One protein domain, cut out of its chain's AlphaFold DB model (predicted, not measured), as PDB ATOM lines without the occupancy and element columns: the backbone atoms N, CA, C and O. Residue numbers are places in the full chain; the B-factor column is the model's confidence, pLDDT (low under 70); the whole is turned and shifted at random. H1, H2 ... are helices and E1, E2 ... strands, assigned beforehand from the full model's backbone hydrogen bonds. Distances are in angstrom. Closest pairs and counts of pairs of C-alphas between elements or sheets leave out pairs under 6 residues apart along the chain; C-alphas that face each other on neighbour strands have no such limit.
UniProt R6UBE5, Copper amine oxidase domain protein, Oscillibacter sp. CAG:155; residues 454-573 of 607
ATOM      1  N   ARG A 454     -29.266 -19.982 -47.545       91.12
ATOM      2  CA  ARG A 454     -29.352 -20.941 -46.436       91.12
ATOM      3  C   ARG A 454     -28.830 -20.308 -45.149       91.12
ATOM      4  O   ARG A 454     -29.566 -20.253 -44.170       91.12
ATOM      5  N   GLU A 455     -27.613 -19.769 -45.195       90.06
ATOM      6  CA  GLU A 455     -26.947 -19.180 -44.023       90.06
ATOM      7  C   GLU A 455     -27.714 -17.980 -43.461       90.06
ATOM      8  O   GLU A 455     -27.773 -17.777 -42.255       90.06
ATOM      9  N   LEU A 456     -28.382 -17.215 -44.327       91.81
ATOM     10  CA  LEU A 456     -29.235 -16.112 -43.905       91.81
ATOM     11  C   LEU A 456     -30.367 -16.569 -42.973       91.81
ATOM     12  O   LEU A 456     -30.668 -15.859 -42.019       91.81
ATOM     13  N   PHE A 457     -31.001 -17.716 -43.241       92.50
ATOM     14  CA  PHE A 457     -32.078 -18.226 -42.386       92.50
ATOM     15  C   PHE A 457     -31.552 -18.963 -41.156       92.50
ATOM     16  O   PHE A 457     -32.151 -18.805 -40.100       92.50
ATOM     17  N   VAL A 458     -30.419 -19.665 -41.260       90.06
ATOM     18  CA  VAL A 458     -29.740 -20.255 -40.091       90.06
ATOM     19  C   VAL A 458     -29.393 -19.161 -39.080       90.06
ATOM     20  O   VAL A 458     -29.852 -19.198 -37.944       90.06
ATOM     21  N   SER A 459     -28.704 -18.101 -39.508       86.50
ATOM     22  CA  SER A 459     -28.357 -17.006 -38.597       86.50
ATOM     23  C   SER A 459     -29.555 -16.181 -38.134       86.50
ATOM     24  O   SER A 459     -29.495 -15.534 -37.089       86.50
ATOM     25  N   ALA A 460     -30.658 -16.182 -38.884       89.75
ATOM     26  CA  ALA A 460     -31.897 -15.575 -38.415       89.75
ATOM     27  C   ALA A 460     -32.545 -16.389 -37.295       89.75
ATOM     28  O   ALA A 460     -33.012 -15.789 -36.333       89.75
ATOM     29  N   GLU A 461     -32.535 -17.720 -37.389       90.50
ATOM     30  CA  GLU A 461     -33.003 -18.609 -36.321       90.50
ATOM     31  C   GLU A 461     -32.128 -18.469 -35.067       90.50
ATOM     32  O   GLU A 461     -32.658 -18.303 -33.967       90.50
ATOM     33  N   GLU A 462     -30.803 -18.413 -35.231       86.69
ATOM     34  CA  GLU A 462     -29.867 -18.131 -34.135       86.69
ATOM     35  C   GLU A 462     -30.160 -16.777 -33.477       86.69
ATOM     36  O   GLU A 462     -30.260 -16.682 -32.256       86.69
ATOM     37  N   ALA A 463     -30.357 -15.716 -34.266       87.25
ATOM     38  CA  ALA A 463     -30.715 -14.403 -33.735       87.25
ATOM     39  C   ALA A 463     -32.094 -14.415 -33.048       87.25
ATOM     40  O   ALA A 463     -32.283 -13.773 -32.010       87.25
ATOM     41  N   ALA A 464     -33.062 -15.148 -33.599       91.50
ATOM     42  CA  ALA A 464     -34.403 -15.261 -33.043       91.50
ATOM     43  C   ALA A 464     -34.423 -15.975 -31.688       91.50
ATOM     44  O   ALA A 464     -35.265 -15.632 -30.863       91.50
ATOM     45  N   ALA A 465     -33.470 -16.869 -31.410       87.00
ATOM     46  CA  ALA A 465     -33.326 -17.496 -30.095       87.00
ATOM     47  C   ALA A 465     -33.023 -16.490 -28.967       87.00
ATOM     48  O   ALA A 465     -33.324 -16.761 -27.806       87.00
ATOM     49  N   TYR A 466     -32.462 -15.321 -29.298       84.88
ATOM     50  CA  TYR A 466     -32.126 -14.281 -28.322       84.88
ATOM     51  C   TYR A 466     -33.068 -13.083 -28.358       84.88
ATOM     52  O   TYR A 466     -33.323 -12.482 -27.319       84.88
ATOM     53  N   VAL A 467     -33.539 -12.680 -29.542       88.94
ATOM     54  CA  VAL A 467     -34.306 -11.432 -29.733       88.94
ATOM     55  C   VAL A 467     -35.527 -11.588 -30.644       88.94
ATOM     56  O   VAL A 467     -36.105 -10.587 -31.079       88.94
ATOM     57  N   GLY A 468     -35.915 -12.826 -30.949       94.62
ATOM     58  CA  GLY A 468     -37.124 -13.136 -31.703       94.62
ATOM     59  C   GLY A 468     -38.391 -12.905 -30.884       94.62
ATOM     60  O   GLY A 468     -38.353 -12.688 -29.674       94.62
ATOM     61  N   ASP A 469     -39.541 -12.953 -31.549       97.00
ATOM     62  CA  ASP A 469     -40.843 -12.683 -30.933       97.00
ATOM     63  C   ASP A 469     -41.166 -13.628 -29.764       97.00
ATOM     64  O   ASP A 469     -41.795 -13.200 -28.795       97.00
ATOM     65  N   ASP A 470     -40.693 -14.876 -29.825       95.62
ATOM     66  CA  ASP A 470     -40.899 -15.888 -28.781       95.62
ATOM     67  C   ASP A 470     -40.109 -15.595 -27.492       95.62
ATOM     68  O   ASP A 470     -40.465 -16.101 -26.429       95.62
ATOM     69  N   CYS A 471     -39.103 -14.715 -27.546       93.88
ATOM     70  CA  CYS A 471     -38.361 -14.244 -26.373       93.88
ATOM     71  C   CYS A 471     -39.123 -13.167 -25.573       93.88
ATOM     72  O   CYS A 471     -38.638 -12.720 -24.534       93.88
ATOM     73  N   PHE A 472     -40.286 -12.694 -26.051       96.44
ATOM     74  CA  PHE A 472     -41.039 -11.607 -25.419       96.44
ATOM     75  C   PHE A 472     -42.322 -12.069 -24.728       96.44
ATOM     76  O   PHE A 472     -43.247 -12.606 -25.337       96.44
ATOM     77  N   GLU A 473     -42.475 -11.673 -23.465       96.75
ATOM     78  CA  GLU A 473     -43.703 -11.856 -22.701       96.75
ATOM     79  C   GLU A 473     -44.517 -10.561 -22.575       96.75
ATOM     80  O   GLU A 473     -43.999  -9.459 -22.369       96.75
ATOM     81  N   ALA A 474     -45.845 -10.671 -22.647       95.31
ATOM     82  CA  ALA A 474     -46.726  -9.522 -22.471       95.31
ATOM     83  C   ALA A 474     -46.909  -9.177 -20.981       95.31
ATOM     84  O   ALA A 474     -47.558  -9.915 -20.237       95.31
ATOM     85  N   SER A 475     -46.451  -7.999 -20.552       94.06
ATOM     86  CA  SER A 475     -46.567  -7.544 -19.161       94.06
ATOM     87  C   SER A 475     -46.925  -6.062 -19.066       94.06
ATOM     88  O   SER A 475     -46.252  -5.195 -19.613       94.06
ATOM     89  N   GLY A 476     -48.030  -5.733 -18.385       86.50
ATOM     90  CA  GLY A 476     -48.370  -4.341 -18.049       86.50
ATOM     91  C   GLY A 476     -48.541  -3.371 -19.233       86.50
ATOM     92  O   GLY A 476     -48.449  -2.163 -19.035       86.50
ATOM     93  N   GLY A 477     -48.796  -3.872 -20.449       90.00
ATOM     94  CA  GLY A 477     -48.860  -3.058 -21.673       90.00
ATOM     95  C   GLY A 477     -47.541  -2.954 -22.451       90.00
ATOM     96  O   GLY A 477     -47.485  -2.192 -23.420       90.00
ATOM     97  N   TYR A 478     -46.535  -3.727 -22.049       95.56
ATOM     98  CA  TYR A 478     -45.236  -3.878 -22.694       95.56
ATOM     99  C   TYR A 478     -45.065  -5.306 -23.224       95.56
ATOM    100  O   TYR A 478     -45.662  -6.236 -22.675       95.56
ATOM    101  N   SER A 479     -44.240  -5.456 -24.254       97.81
ATOM    102  CA  SER A 479     -43.550  -6.708 -24.574       97.81
ATOM    103  C   SER A 479     -42.210  -6.688 -23.844       97.81
ATOM    104  O   SER A 479     -41.481  -5.701 -23.962       97.81
ATOM    105  N   VAL A 480     -41.918  -7.708 -23.046       97.94
ATOM    106  CA  VAL A 480     -40.746  -7.762 -22.165       97.94
ATOM    107  C   VAL A 480     -39.907  -8.975 -22.525       97.94
ATOM    108  O   VAL A 480     -40.393 -10.092 -22.410       97.94
ATOM    109  N   LEU A 481     -38.674  -8.734 -22.945       96.75
ATOM    110  CA  LEU A 481     -37.629  -9.741 -23.070       96.75
ATOM    111  C   LEU A 481     -36.784  -9.691 -21.806       96.75
ATOM    112  O   LEU A 481     -36.400  -8.603 -21.368       96.75
ATOM    113  N   HIS A 482     -36.520 -10.862 -21.239       95.75
ATOM    114  CA  HIS A 482     -35.625 -11.070 -20.106       95.75
ATOM    115  C   HIS A 482     -34.677 -12.215 -20.458       95.75
ATOM    116  O   HIS A 482     -35.125 -13.199 -21.037       95.75
ATOM    117  N   TYR A 483     -33.393 -12.055 -20.156       93.25
ATOM    118  CA  TYR A 483     -32.377 -13.092 -20.327       93.25
ATOM    119  C   TYR A 483     -31.350 -12.962 -19.209       93.25
ATOM    120  O   TYR A 483     -30.778 -11.881 -19.023       93.25
ATOM    121  N   ASP A 484     -31.103 -14.030 -18.465       95.06
ATOM    122  CA  ASP A 484     -30.203 -14.003 -17.315       95.06
ATOM    123  C   ASP A 484     -29.214 -15.179 -17.267       95.06
ATOM    124  O   ASP A 484     -28.981 -15.889 -18.245       95.06
ATOM    125  N   GLU A 485     -28.530 -15.313 -16.132       95.00
ATOM    126  CA  GLU A 485     -27.553 -16.372 -15.897       95.00
ATOM    127  C   GLU A 485     -28.171 -17.780 -15.962       95.00
ATOM    128  O   GLU A 485     -27.496 -18.707 -16.406       95.00
ATOM    129  N   GLU A 486     -29.432 -17.960 -15.549       94.44
ATOM    130  CA  GLU A 486     -30.115 -19.258 -15.613       94.44
ATOM    131  C   GLU A 486     -30.346 -19.661 -17.072       94.44
ATOM    132  O   GLU A 486     -30.014 -20.786 -17.447       94.44
ATOM    133  N   ASP A 487     -30.804 -18.724 -17.909       91.94
ATOM    134  CA  ASP A 487     -30.998 -18.948 -19.346       91.94
ATOM    135  C   ASP A 487     -29.676 -19.294 -20.053       91.94
ATOM    136  O   ASP A 487     -29.604 -20.232 -20.850       91.94
ATOM    137  N   TYR A 488     -28.601 -18.566 -19.734       91.06
ATOM    138  CA  TYR A 488     -27.275 -18.823 -20.298       91.06
ATOM    139  C   TYR A 488     -26.694 -20.169 -19.859       91.06
ATOM    140  O   TYR A 488     -26.175 -20.924 -20.681       91.06
ATOM    141  N   ASN A 489     -26.806 -20.506 -18.574       92.94
ATOM    142  CA  ASN A 489     -26.337 -21.790 -18.064       92.94
ATOM    143  C   ASN A 489     -27.156 -22.952 -18.650       92.94
ATOM    144  O   ASN A 489     -26.574 -23.971 -19.014       92.94
ATOM    145  N   ALA A 490     -28.472 -22.787 -18.820       90.38
ATOM    146  CA  ALA A 490     -29.317 -23.774 -19.489       90.38
ATOM    147  C   ALA A 490     -28.923 -23.965 -20.963       90.38
ATOM    148  O   ALA A 490     -28.888 -25.097 -21.445       90.38
ATOM    149  N   TYR A 491     -28.570 -22.882 -21.666       86.81
ATOM    150  CA  TYR A 491     -28.002 -22.972 -23.010       86.81
ATOM    151  C   TYR A 491     -26.702 -23.784 -23.008       86.81
ATOM    152  O   TYR A 491     -26.605 -24.755 -23.759       86.81
ATOM    153  N   LEU A 492     -25.742 -23.469 -22.131       85.25
ATOM    154  CA  LEU A 492     -24.488 -24.221 -22.036       85.25
ATOM    155  C   LEU A 492     -24.730 -25.710 -21.770       85.25
ATOM    156  O   LEU A 492     -24.165 -26.547 -22.465       85.25
ATOM    157  N   GLU A 493     -25.613 -26.046 -20.829       86.94
ATOM    158  CA  GLU A 493     -25.956 -27.440 -20.532       86.94
ATOM    159  C   GLU A 493     -26.636 -28.150 -21.703       86.94
ATOM    160  O   GLU A 493     -26.386 -29.335 -21.925       86.94
ATOM    161  N   SER A 494     -27.453 -27.435 -22.482       81.75
ATOM    162  CA  SER A 494     -28.070 -27.989 -23.689       81.75
ATOM    163  C   SER A 494     -27.053 -28.290 -24.792       81.75
ATOM    164  O   SER A 494     -27.219 -29.271 -25.505       81.75
ATOM    165  N   GLN A 495     -26.010 -27.465 -24.922       78.38
ATOM    166  CA  GLN A 495     -25.014 -27.583 -25.991       78.38
ATOM    167  C   GLN A 495     -23.853 -28.511 -25.627       78.38
ATOM    168  O   GLN A 495     -23.324 -29.207 -26.485       78.38
ATOM    169  N   TYR A 496     -23.440 -28.517 -24.359       78.25
ATOM    170  CA  TYR A 496     -22.206 -29.167 -23.905       78.25
ATOM    171  C   TYR A 496     -22.443 -30.230 -22.820       78.25
ATOM    172  O   TYR A 496     -21.489 -30.741 -22.233       78.25
ATOM    173  N   GLY A 497     -23.706 -30.564 -22.538       79.75
ATOM    174  CA  GLY A 497     -24.106 -31.606 -21.593       79.75
ATOM    175  C   GLY A 497     -24.295 -31.125 -20.149       79.75
ATOM    176  O   GLY A 497     -23.860 -30.039 -19.753       79.75
ATOM    177  N   GLU A 498     -24.961 -31.959 -19.341       85.00
ATOM    178  CA  GLU A 498     -25.292 -31.666 -17.937       85.00
ATOM    179  C   GLU A 498     -24.032 -31.342 -17.110       85.00
ATOM    180  O   GLU A 498     -23.031 -32.062 -17.154       85.00
ATOM    181  N   GLY A 499     -24.078 -30.251 -16.336       84.19
ATOM    182  CA  GLY A 499     -22.962 -29.786 -15.506       84.19
ATOM    183  C   GLY A 499     -21.899 -28.972 -16.251       84.19
ATOM    184  O   GLY A 499     -20.971 -28.469 -15.617       84.19
ATOM    185  N   SER A 500     -22.027 -28.789 -17.571       86.88
ATOM    186  CA  SER A 500     -21.087 -27.976 -18.355       86.88
ATOM    187  C   SER A 500     -21.043 -26.507 -17.937       86.88
ATOM    188  O   SER A 500     -19.968 -25.905 -17.896       86.88
ATOM    189  N   ALA A 501     -22.177 -25.950 -17.509       90.19
ATOM    190  CA  ALA A 501     -22.260 -24.587 -16.999       90.19
ATOM    191  C   ALA A 501     -21.328 -24.324 -15.800       90.19
ATOM    192  O   ALA A 501     -20.820 -23.211 -15.657       90.19
ATOM    193  N   GLU A 502     -21.029 -25.326 -14.960       87.88
ATOM    194  CA  GLU A 502     -20.162 -25.132 -13.785       87.88
ATOM    195  C   GLU A 502     -18.751 -24.655 -14.165       87.88
ATOM    196  O   GLU A 502     -18.149 -23.853 -13.440       87.88
ATOM    197  N   TYR A 503     -18.229 -25.123 -15.304       85.81
ATOM    198  CA  TYR A 503     -16.869 -24.835 -15.756       85.81
ATOM    199  C   TYR A 503     -16.792 -23.989 -17.034       85.81
ATOM    200  O   TYR A 503     -15.783 -23.306 -17.207       85.81
ATOM    201  N   LEU A 504     -17.822 -23.988 -17.890       86.56
ATOM    202  CA  LEU A 504     -17.879 -23.150 -19.097       86.56
ATOM    203  C   LEU A 504     -18.478 -21.766 -18.850       86.56
ATOM    204  O   LEU A 504     -18.155 -20.840 -19.587       86.56
ATOM    205  N   SER A 505     -19.332 -21.595 -17.836       89.19
ATOM    206  CA  SER A 505     -19.965 -20.295 -17.608       89.19
ATOM    207  C   SER A 505     -18.922 -19.245 -17.236       89.19
ATOM    208  O   SER A 505     -18.171 -19.409 -16.269       89.19
ATOM    209  N   GLU A 506     -18.887 -18.149 -17.986       90.12
ATOM    210  CA  GLU A 506     -17.921 -17.061 -17.800       90.12
ATOM    211  C   GLU A 506     -18.454 -15.940 -16.899       90.12
ATOM    212  O   GLU A 506     -17.711 -15.023 -16.535       90.12
ATOM    213  N   PHE A 507     -19.733 -16.001 -16.516       93.06
ATOM    214  CA  PHE A 507     -20.414 -14.938 -15.788       93.06
ATOM    215  C   PHE A 507     -20.569 -15.264 -14.300       93.06
ATOM    216  O   PHE A 507     -20.845 -16.388 -13.902       93.06
ATOM    217  N   GLU A 508     -20.347 -14.244 -13.476       93.81
ATOM    218  CA  GLU A 508     -20.726 -14.203 -12.059       93.81
ATOM    219  C   GLU A 508     -22.094 -13.522 -11.881       93.81
ATOM    220  O   GLU A 508     -22.758 -13.709 -10.867       93.81
ATOM    221  N   GLN A 509     -22.472 -12.657 -12.830       95.50
ATOM    222  CA  GLN A 509     -23.790 -12.030 -12.914       95.50
ATOM    223  C   GLN A 509     -24.146 -11.818 -14.382       95.50
ATOM    224  O   GLN A 509     -23.332 -11.278 -15.135       95.50
ATOM    225  N   LEU A 510     -25.369 -12.163 -14.767       95.88
ATOM    226  CA  LEU A 510     -25.940 -11.817 -16.060       95.88
ATOM    227  C   LEU A 510     -27.431 -11.530 -15.887       95.88
ATOM    228  O   LEU A 510     -28.167 -12.357 -15.364       95.88
ATOM    229  N   GLU A 511     -27.860 -10.342 -16.294       96.75
ATOM    230  CA  GLU A 511     -29.259  -9.919 -16.291       96.75
ATOM    231  C   GLU A 511     -29.465  -8.909 -17.421       96.75
ATOM    232  O   GLU A 511     -28.873  -7.829 -17.432       96.75
ATOM    233  N   MET A 512     -30.313  -9.247 -18.378       95.44
ATOM    234  CA  MET A 512     -30.680  -8.402 -19.504       95.44
ATOM    235  C   MET A 512     -32.193  -8.282 -19.564       95.44
ATOM    236  O   MET A 512     -32.908  -9.272 -19.500       95.44
ATOM    237  N   GLU A 513     -32.686  -7.058 -19.719       96.81
ATOM    238  CA  GLU A 513     -34.107  -6.785 -19.868       96.81
ATOM    239  C   GLU A 513     -34.328  -5.733 -20.955       96.81
ATOM    240  O   GLU A 513     -33.709  -4.663 -20.947       96.81
ATOM    241  N   LEU A 514     -35.269  -6.000 -21.856       96.75
ATOM    242  CA  LEU A 514     -35.772  -5.045 -22.835       96.75
ATOM    243  C   LEU A 514     -37.297  -4.993 -22.755       96.75
ATOM    244  O   LEU A 514     -37.987  -5.974 -23.012       96.75
ATOM    245  N   LYS A 515     -37.844  -3.817 -22.448       97.19
ATOM    246  CA  LYS A 515     -39.291  -3.573 -22.415       97.19
ATOM    247  C   LYS A 515     -39.685  -2.644 -23.542       97.19
ATOM    248  O   LYS A 515     -39.233  -1.505 -23.567       97.19
ATOM    249  N   ILE A 516     -40.590  -3.081 -24.406       96.56
ATOM    250  CA  ILE A 516     -41.105  -2.303 -25.534       96.56
ATOM    251  C   ILE A 516     -42.581  -1.988 -25.289       96.56
ATOM    252  O   ILE A 516     -43.428  -2.872 -25.179       96.56
ATOM    253  N   ALA A 517     -42.907  -0.702 -25.177       95.06
ATOM    254  CA  ALA A 517     -44.279  -0.231 -25.067       95.06
ATOM    255  C   ALA A 517     -45.005  -0.350 -26.413       95.06
ATOM    256  O   ALA A 517     -44.396  -0.283 -27.476       95.06
ATOM    257  N   ARG A 518     -46.344  -0.354 -26.393       90.75
ATOM    258  CA  ARG A 518     -47.149  -0.300 -27.632       90.75
ATOM    259  C   ARG A 518     -46.858   0.907 -28.531       90.75
ATOM    260  O   ARG A 518     -47.134   0.851 -29.722       90.75
ATOM    261  N   SER A 519     -46.340   2.003 -27.977       91.19
ATOM    262  CA  SER A 519     -45.905   3.168 -28.756       91.19
ATOM    263  C   SER A 519     -44.548   2.977 -29.446       91.19
ATOM    264  O   SER A 519     -44.099   3.904 -30.107       91.19
ATOM    265  N   GLY A 520     -43.877   1.840 -29.229       90.12
ATOM    266  CA  GLY A 520     -42.502   1.549 -29.645       90.12
ATOM    267  C   GLY A 520     -41.424   2.246 -28.812       90.12
ATOM    268  O   GLY A 520     -40.242   2.095 -29.090       90.12
ATOM    269  N   ALA A 521     -41.805   2.987 -27.765       93.06
ATOM    270  CA  ALA A 521     -40.840   3.461 -26.775       93.06
ATOM    271  C   ALA A 521     -40.326   2.271 -25.957       93.06
ATOM    272  O   ALA A 521     -41.121   1.412 -25.577       93.06
ATOM    273  N   ALA A 522     -39.032   2.247 -25.661       95.00
ATOM    274  CA  ALA A 522     -38.392   1.132 -24.987       95.00
ATOM    275  C   ALA A 522     -37.611   1.567 -23.746       95.00
ATOM    276  O   ALA A 522     -37.113   2.691 -23.667       95.00
ATOM    277  N   THR A 523     -37.484   0.663 -22.782       96.69
ATOM    278  CA  THR A 523     -36.515   0.758 -21.685       96.69
ATOM    279  C   THR A 523     -35.663  -0.492 -21.677       96.69
ATOM    280  O   THR A 523     -36.189  -1.576 -21.915       96.69
ATOM    281  N   PHE A 524     -34.380  -0.349 -21.380       95.50
ATOM    282  CA  PHE A 524     -33.445  -1.466 -21.373       95.50
ATOM    283  C   PHE A 524     -32.564  -1.439 -20.129       95.50
ATOM    284  O   PHE A 524     -32.261  -0.373 -19.579       95.50
ATOM    285  N   ARG A 525     -32.148  -2.628 -19.704       97.06
ATOM    286  CA  ARG A 525     -31.211  -2.883 -18.617       97.06
ATOM    287  C   ARG A 525     -30.296  -4.025 -19.038       97.06
ATOM    288  O   ARG A 525     -30.760  -5.007 -19.593       97.06
ATOM    289  N   MET A 526     -29.011  -3.892 -18.760       96.12
ATOM    290  CA  MET A 526     -28.036  -4.968 -18.866       96.12
ATOM    291  C   MET A 526     -27.087  -4.850 -17.681       96.12
ATOM    292  O   MET A 526     -26.496  -3.793 -17.466       96.12
ATOM    293  N   LEU A 527     -26.964  -5.915 -16.908       97.75
ATOM    294  CA  LEU A 527     -25.971  -6.096 -15.868       97.75
ATOM    295  C   LEU A 527     -25.210  -7.374 -16.201       97.75
ATOM    296  O   LEU A 527     -25.792  -8.446 -16.279       97.75
ATOM    297  N   MET A 528     -23.912  -7.245 -16.407       96.88
ATOM    298  CA  MET A 528     -23.035  -8.353 -16.739       96.88
ATOM    299  C   MET A 528     -21.771  -8.227 -15.901       96.88
ATOM    300  O   MET A 528     -21.141  -7.171 -15.875       96.88
ATOM    301  N   GLN A 529     -21.388  -9.297 -15.221       96.75
ATOM    302  CA  GLN A 529     -20.121  -9.400 -14.524       96.75
ATOM    303  C   GLN A 529     -19.444 -10.707 -14.908       96.75
ATOM    304  O   GLN A 529     -20.019 -11.770 -14.703       96.75
ATOM    305  N   THR A 530     -18.217 -10.642 -15.415       94.00
ATOM    306  CA  THR A 530     -17.428 -11.849 -15.681       94.00
ATOM    307  C   THR A 530     -16.796 -12.391 -14.399       94.00
ATOM    308  O   THR A 530     -16.554 -11.650 -13.433       94.00
ATOM    309  N   LYS A 531     -16.501 -13.691 -14.388       91.25
ATOM    310  CA  LYS A 531     -15.703 -14.335 -13.344       91.25
ATOM    311  C   LYS A 531     -14.290 -13.748 -13.318       91.25
ATOM    312  O   LYS A 531     -13.762 -13.245 -14.310       91.25
ATOM    313  N   ASP A 532     -13.671 -13.785 -12.141       89.88
ATOM    314  CA  ASP A 532     -12.297 -13.322 -11.968       89.88
ATOM    315  C   ASP A 532     -11.308 -14.468 -12.183       89.88
ATOM    316  O   ASP A 532     -11.163 -15.337 -11.322       89.88
ATOM    317  N   HIS A 533     -10.574 -14.428 -13.291       85.44
ATOM    318  CA  HIS A 533      -9.519 -15.396 -13.600       85.44
ATOM    319  C   HIS A 533      -8.118 -14.851 -13.266       85.44
ATOM    320  O   HIS A 533      -7.093 -15.397 -13.681       85.44
ATOM    321  N   GLY A 534      -8.048 -13.778 -12.470       80.25
ATOM    322  CA  GLY A 534      -6.805 -13.207 -11.978       80.25
ATOM    323  C   GLY A 534      -6.202 -12.176 -12.930       80.25
ATOM    324  O   GLY A 534      -6.900 -11.441 -13.616       80.25
ATOM    325  N   VAL A 535      -4.872 -12.056 -12.929       71.56
ATOM    326  CA  VAL A 535      -4.184 -10.877 -13.496       71.56
ATOM    327  C   VAL A 535      -4.335 -10.750 -15.019       71.56
ATOM    328  O   VAL A 535      -4.372  -9.628 -15.516       71.56
ATOM    329  N   TYR A 536      -4.437 -11.862 -15.752       74.25
ATOM    330  CA  TYR A 536      -4.534 -11.854 -17.220       74.25
ATOM    331  C   TYR A 536      -5.971 -11.782 -17.750       74.25
ATOM    332  O   TYR A 536      -6.168 -11.414 -18.903       74.25
ATOM    333  N   SER A 537      -6.960 -12.092 -16.912       81.62
ATOM    334  CA  SER A 537      -8.383 -11.942 -17.227       81.62
ATOM    335  C   SER A 537      -9.122 -11.502 -15.953       81.62
ATOM    336  O   SER A 537      -9.734 -12.313 -15.248       81.62
ATOM    337  N   PRO A 538      -8.946 -10.224 -15.564       88.56
ATOM    338  CA  PRO A 538      -9.580  -9.681 -14.375       88.56
ATOM    339  C   PRO A 538     -11.073  -9.481 -14.621       88.56
ATOM    340  O   PRO A 538     -11.476  -9.080 -15.712       88.56
ATOM    341  N   ALA A 539     -11.882  -9.679 -13.578       93.75
ATOM    342  CA  ALA A 539     -13.330  -9.494 -13.678       93.75
ATOM    343  C   ALA A 539     -13.710  -8.120 -14.259       93.75
ATOM    344  O   ALA A 539     -13.219  -7.069 -13.815       93.75
ATOM    345  N   MET A 540     -14.631  -8.142 -15.217       94.62
ATOM    346  CA  MET A 540     -15.229  -6.969 -15.834       94.62
ATOM    347  C   MET A 540     -16.684  -6.856 -15.391       94.62
ATOM    348  O   MET A 540     -17.406  -7.844 -15.403       94.62
ATOM    349  N   LEU A 541     -17.118  -5.654 -15.016       97.50
ATOM    350  CA  LEU A 541     -18.520  -5.319 -14.782       97.50
ATOM    351  C   LEU A 541     -18.990  -4.366 -15.881       97.50
ATOM    352  O   LEU A 541     -18.359  -3.331 -16.098       97.50
ATOM    353  N   LEU A 542     -20.120  -4.676 -16.497       96.94
ATOM    354  CA  LEU A 542     -20.868  -3.801 -17.381       96.94
ATOM    355  C   LEU A 542     -22.277  -3.616 -16.818       96.94
ATOM    356  O   LEU A 542     -23.021  -4.570 -16.634       96.94
ATOM    357  N   ASP A 543     -22.637  -2.373 -16.536       98.12
ATOM    358  CA  ASP A 543     -23.936  -1.989 -16.004       98.12
ATOM    359  C   ASP A 543     -24.499  -0.881 -16.903       98.12
ATOM    360  O   ASP A 543     -24.032   0.256 -16.877       98.12
ATOM    361  N   ILE A 544     -25.471  -1.231 -17.740       97.25
ATOM    362  CA  ILE A 544     -26.131  -0.339 -18.691       97.25
ATOM    363  C   ILE A 544     -27.617  -0.247 -18.349       97.25
ATOM    364  O   ILE A 544     -28.282  -1.248 -18.087       97.25
ATOM    365  N   SER A 545     -28.175   0.957 -18.375       97.94
ATOM    366  CA  SER A 545     -29.621   1.163 -18.308       97.94
ATOM    367  C   SER A 545     -30.039   2.387 -19.106       97.94
ATOM    368  O   SER A 545     -29.264   3.330 -19.270       97.94
ATOM    369  N   GLY A 546     -31.273   2.400 -19.596       96.38
ATOM    370  CA  GLY A 546     -31.744   3.541 -20.360       96.38
ATOM    371  C   GLY A 546     -33.172   3.441 -20.856       96.38
ATOM    372  O   GLY A 546     -33.911   2.493 -20.581       96.38
ATOM    373  N   SER A 547     -33.558   4.472 -21.595       96.19
ATOM    374  CA  SER A 547     -34.828   4.547 -22.298       96.19
ATOM    375  C   SER A 547     -34.664   5.215 -23.654       96.19
ATOM    376  O   SER A 547     -33.834   6.107 -23.831       96.19
ATOM    377  N   GLN A 548     -35.483   4.789 -24.603       90.31
ATOM    378  CA  GLN A 548     -35.474   5.260 -25.975       90.31
ATOM    379  C   GLN A 548     -36.909   5.534 -26.424       90.31
ATOM    380  O   GLN A 548     -37.822   4.732 -26.239       90.31
ATOM    381  N   SER A 549     -37.116   6.689 -27.037       91.19
ATOM    382  CA  SER A 549     -38.376   7.111 -27.639       91.19
ATOM    383  C   SER A 549     -38.082   7.965 -28.876       91.19
ATOM    384  O   SER A 549     -36.964   8.466 -29.011       91.19
ATOM    385  N   PRO A 550     -39.073   8.253 -29.733       85.00
ATOM    386  CA  PRO A 550     -38.833   9.026 -30.958       85.00
ATOM    387  C   PRO A 550     -38.329  10.457 -30.704       85.00
ATOM    388  O   PRO A 550     -37.817  11.125 -31.596       85.00
ATOM    389  N   THR A 551     -38.504  10.964 -29.481       91.56
ATOM    390  CA  THR A 551     -38.159  12.348 -29.113       91.56
ATOM    391  C   THR A 551     -37.077  12.439 -28.051       91.56
ATOM    392  O   THR A 551     -36.607  13.538 -27.762       91.56
ATOM    393  N   ARG A 552     -36.687  11.318 -27.441       94.12
ATOM    394  CA  ARG A 552     -35.778  11.331 -26.301       94.12
ATOM    395  C   ARG A 552     -35.057  10.010 -26.119       94.12
ATOM    396  O   ARG A 552     -35.688   8.957 -26.198       94.12
ATOM    397  N   VAL A 553     -33.777  10.117 -25.794       93.44
ATOM    398  CA  VAL A 553     -32.891   9.022 -25.403       93.44
ATOM    399  C   VAL A 553     -32.283   9.368 -24.057       93.44
ATOM    400  O   VAL A 553     -31.811  10.491 -23.879       93.44
ATOM    401  N   ASP A 554     -32.263   8.413 -23.141       96.38
ATOM    402  CA  ASP A 554     -31.489   8.479 -21.906       96.38
ATOM    403  C   ASP A 554     -30.703   7.174 -21.761       96.38
ATOM    404  O   ASP A 554     -31.268   6.092 -21.900       96.38
ATOM    405  N   LEU A 555     -29.410   7.273 -21.470       96.25
ATOM    406  CA  LEU A 555     -28.497   6.152 -21.280       96.25
ATOM    407  C   LEU A 555     -27.614   6.437 -20.066       96.25
ATOM    408  O   LEU A 555     -27.083   7.536 -19.912       96.25
ATOM    409  N   SER A 556     -27.425   5.425 -19.234       98.12
ATOM    410  CA  SER A 556     -26.438   5.373 -18.166       98.12
ATOM    411  C   SER A 556     -25.633   4.094 -18.331       98.12
ATOM    412  O   SER A 556     -26.207   3.024 -18.516       98.12
ATOM    413  N   MET A 557     -24.315   4.203 -18.255       97.69
ATOM    414  CA  MET A 557     -23.379   3.098 -18.401       97.69
ATOM    415  C   MET A 557     -22.294   3.198 -17.332       97.69
ATOM    416  O   MET A 557     -21.763   4.274 -17.056       97.69
ATOM    417  N   LEU A 558     -21.944   2.061 -16.755       98.25
ATOM    418  CA  LEU A 558     -20.817   1.885 -15.861       98.25
ATOM    419  C   LEU A 558     -20.032   0.658 -16.315       98.25
ATOM    420  O   LEU A 558     -20.536  -0.460 -16.277       98.25
ATOM    421  N   VAL A 559     -18.783   0.879 -16.709       97.12
ATOM    422  CA  VAL A 559     -17.812  -0.179 -16.985       97.12
ATOM    423  C   VAL A 559     -16.815  -0.204 -15.840       97.12
ATOM    424  O   VAL A 559     -16.287   0.841 -15.460       97.12
ATOM    425  N   LYS A 560     -16.525  -1.373 -15.281       96.94
ATOM    426  CA  LYS A 560     -15.407  -1.551 -14.352       96.94
ATOM    427  C   LYS A 560     -14.527  -2.675 -14.834       96.94
ATOM    428  O   LYS A 560     -15.027  -3.746 -15.153       96.94
ATOM    429  N   LEU A 561     -13.225  -2.451 -14.788       92.75
ATOM    430  CA  LEU A 561     -12.240  -3.507 -14.918       92.75
ATOM    431  C   LEU A 561     -11.515  -3.625 -13.583       92.75
ATOM    432  O   LEU A 561     -10.927  -2.649 -13.099       92.75
ATOM    433  N   LYS A 562     -11.617  -4.796 -12.947       90.25
ATOM    434  CA  LYS A 562     -11.165  -5.011 -11.570       90.25
ATOM    435  C   LYS A 562      -9.727  -4.525 -11.374       90.25
ATOM    436  O   LYS A 562      -8.821  -4.908 -12.107       90.25
ATOM    437  N   ASN A 563      -9.526  -3.700 -10.343       87.69
ATOM    438  CA  ASN A 563      -8.244  -3.093  -9.963       87.69
ATOM    439  C   ASN A 563      -7.573  -2.211 -11.037       87.69
ATOM    440  O   ASN A 563      -6.418  -1.841 -10.849       87.69
ATOM    441  N   GLN A 564      -8.264  -1.864 -12.127       88.56
ATOM    442  CA  GLN A 564      -7.719  -1.019 -13.192       88.56
ATOM    443  C   GLN A 564      -8.461   0.314 -13.285       88.56
ATOM    444  O   GLN A 564      -7.881   1.364 -13.003       88.56
ATOM    445  N   PHE A 565      -9.747   0.294 -13.642       92.06
ATOM    446  CA  PHE A 565     -10.516   1.524 -13.812       92.06
ATOM    447  C   PHE A 565     -12.026   1.331 -13.655       92.06
ATOM    448  O   PHE A 565     -12.547   0.225 -13.794       92.06
ATOM    449  N   ASN A 566     -12.722   2.450 -13.444       96.62
ATOM    450  CA  ASN A 566     -14.163   2.586 -13.634       96.62
ATOM    451  C   ASN A 566     -14.432   3.671 -14.684       96.62
ATOM    452  O   ASN A 566     -13.880   4.763 -14.576       96.62
ATOM    453  N   LEU A 567     -15.298   3.414 -15.656       96.19
ATOM    454  CA  LEU A 567     -15.806   4.403 -16.598       96.19
ATOM    455  C   LEU A 567     -17.308   4.555 -16.378       96.19
ATOM    456  O   LEU A 567     -18.074   3.637 -16.648       96.19
ATOM    457  N   GLU A 568     -17.719   5.715 -15.883       98.25
ATOM    458  CA  GLU A 568     -19.125   6.110 -15.807       98.25
ATOM    459  C   GLU A 568     -19.450   6.994 -17.011       98.25
ATOM    460  O   GLU A 568     -18.694   7.920 -17.304       98.25
ATOM    461  N   LEU A 569     -20.565   6.735 -17.688       96.75
ATOM    462  CA  LEU A 569     -21.061   7.521 -18.812       96.75
ATOM    463  C   LEU A 569     -22.564   7.733 -18.668       96.75
ATOM    464  O   LEU A 569     -23.315   6.809 -18.372       96.75
ATOM    465  N   THR A 570     -23.011   8.953 -18.925       97.75
ATOM    466  CA  THR A 570     -24.426   9.277 -19.100       97.75
ATOM    467  C   THR A 570     -24.616  10.011 -20.413       97.75
ATOM    468  O   THR A 570     -23.759  10.792 -20.822       97.75
ATOM    469  N   TYR A 571     -25.728   9.748 -21.085       94.31
ATOM    470  CA  TYR A 571     -26.105  10.410 -22.322       94.31
ATOM    471  C   TYR A 571     -27.598  10.719 -22.300       94.31
ATOM    472  O   TYR A 571     -28.417   9.836 -22.056       94.31
ATOM    473  N   THR A 572     -27.951  11.966 -22.592       97.25
ATOM    474  CA  THR A 572     -29.341  12.384 -22.781       97.25
ATOM    475  C   THR A 572     -29.451  13.145 -24.089       97.25
ATOM    476  O   THR A 572     -28.831  14.194 -24.250       97.25
ATOM    477  N   GLY A 573     -30.287  12.657 -25.002       94.81
ATOM    478  CA  GLY A 573     -30.601  13.302 -26.274       94.81
ATOM    479  C   GLY A 573     -32.075  13.664 -26.362       94.81
ATOM    480  O   GLY A 573     -32.928  12.883 -25.953       94.81
TER     481      GLY A 573
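This is residues 454 to 573 of the 607 residues of the protein "Copper amine oxidase domain protein" of Oscillibacter sp. CAG:155 (UniProt R6UBE5). The domain is built on a single, twisted wall of seven strands, with its three helices gathered towards one edge: H1 meets the wall near E2 by its last residues and sticks out with residues 454 to 459, while H2, with the small H3 touching it, stands up at E3. No named helix covers the E5 to E7 part of the wall. The printed part has 120 residues, with three named helices and seven named strands in the order H1 E1 E2 H2 H3 E3 E4 E5 E6 E7. The sheet runs E1 E2 E3 E4 E5 E6 E7, all antiparallel, and the class is mixed, helices and strands. The whole is loose, with a radius of gyration of the C-alphas of 16.9 A and spans of 44 by 40 by 31 A.

E3, residues 507 to 517, and E4, residues 522 to 530, form a hairpin, with N 511 and O 527 2.8 A apart. E4 and E5, residues 540 to 549, form the next hairpin, with N 526 and O 544 2.8 A apart. E5 and E6, residues 552 to 561, form a hairpin with N 543 and O 558 at 2.9 A, and E6 and the edge strand E7, residues 565 to 573, form another with N 557 and O 569 at 2.8 A. E3 to E7 are a meander, each strand the antiparallel neighbour of the one before. E2, residues 478 to 484, is the other neighbour of E3, with N 481 and O 514 2.8 A apart. E2 forms a hairpin with the edge strand E1, residues 472 to 475, at 125 degrees between directions, with N 473 and O 480 2.8 A apart. H2, residues 485 to 496, is on the sheet over E3 at a height over the sheet of 12.3 A and stands up from it at 65 degrees; the closest C-alphas of H2 and E3 are those of Glu 485 and Leu 510, 4.8 A apart. H3, residues 501 to 504, is not on the sheet; it touches residues 489 to 493 of H2, the closest C-alphas being those of Asn 489 and Ala 501, 5.1 A apart. H1, residues 454 to 467, only grazes the sheet with residues 466 to 467, and is apart from H2 and H3. In H2 every O i to N i+4 pair is within hydrogen-bond range, in H1 9 of 10, and H3 is too short for such a pair.

E6 is 30.1 A long, E5 29.6 A, E3 29.5 A, and E4 and E7 26.4 A each; H1 is 19.8 A and E2 18.9 A. H1 begins at C-alpha 454, (-29.352, -20.941, -46.436), E3 at C-alpha 507, (-20.414, -14.938, -15.788), and E7 ends at C-alpha 573, (-30.601, 13.302, -26.274).

The two C-alphas farthest apart, those of Glu 498 and Thr 551, are 47.2 A apart. The printed part has no cut. The link from E4 to E5, 9 residues, is short and the other links are tight. The mean pLDDT of the printed part is 92.0, and no printed residue is under 70.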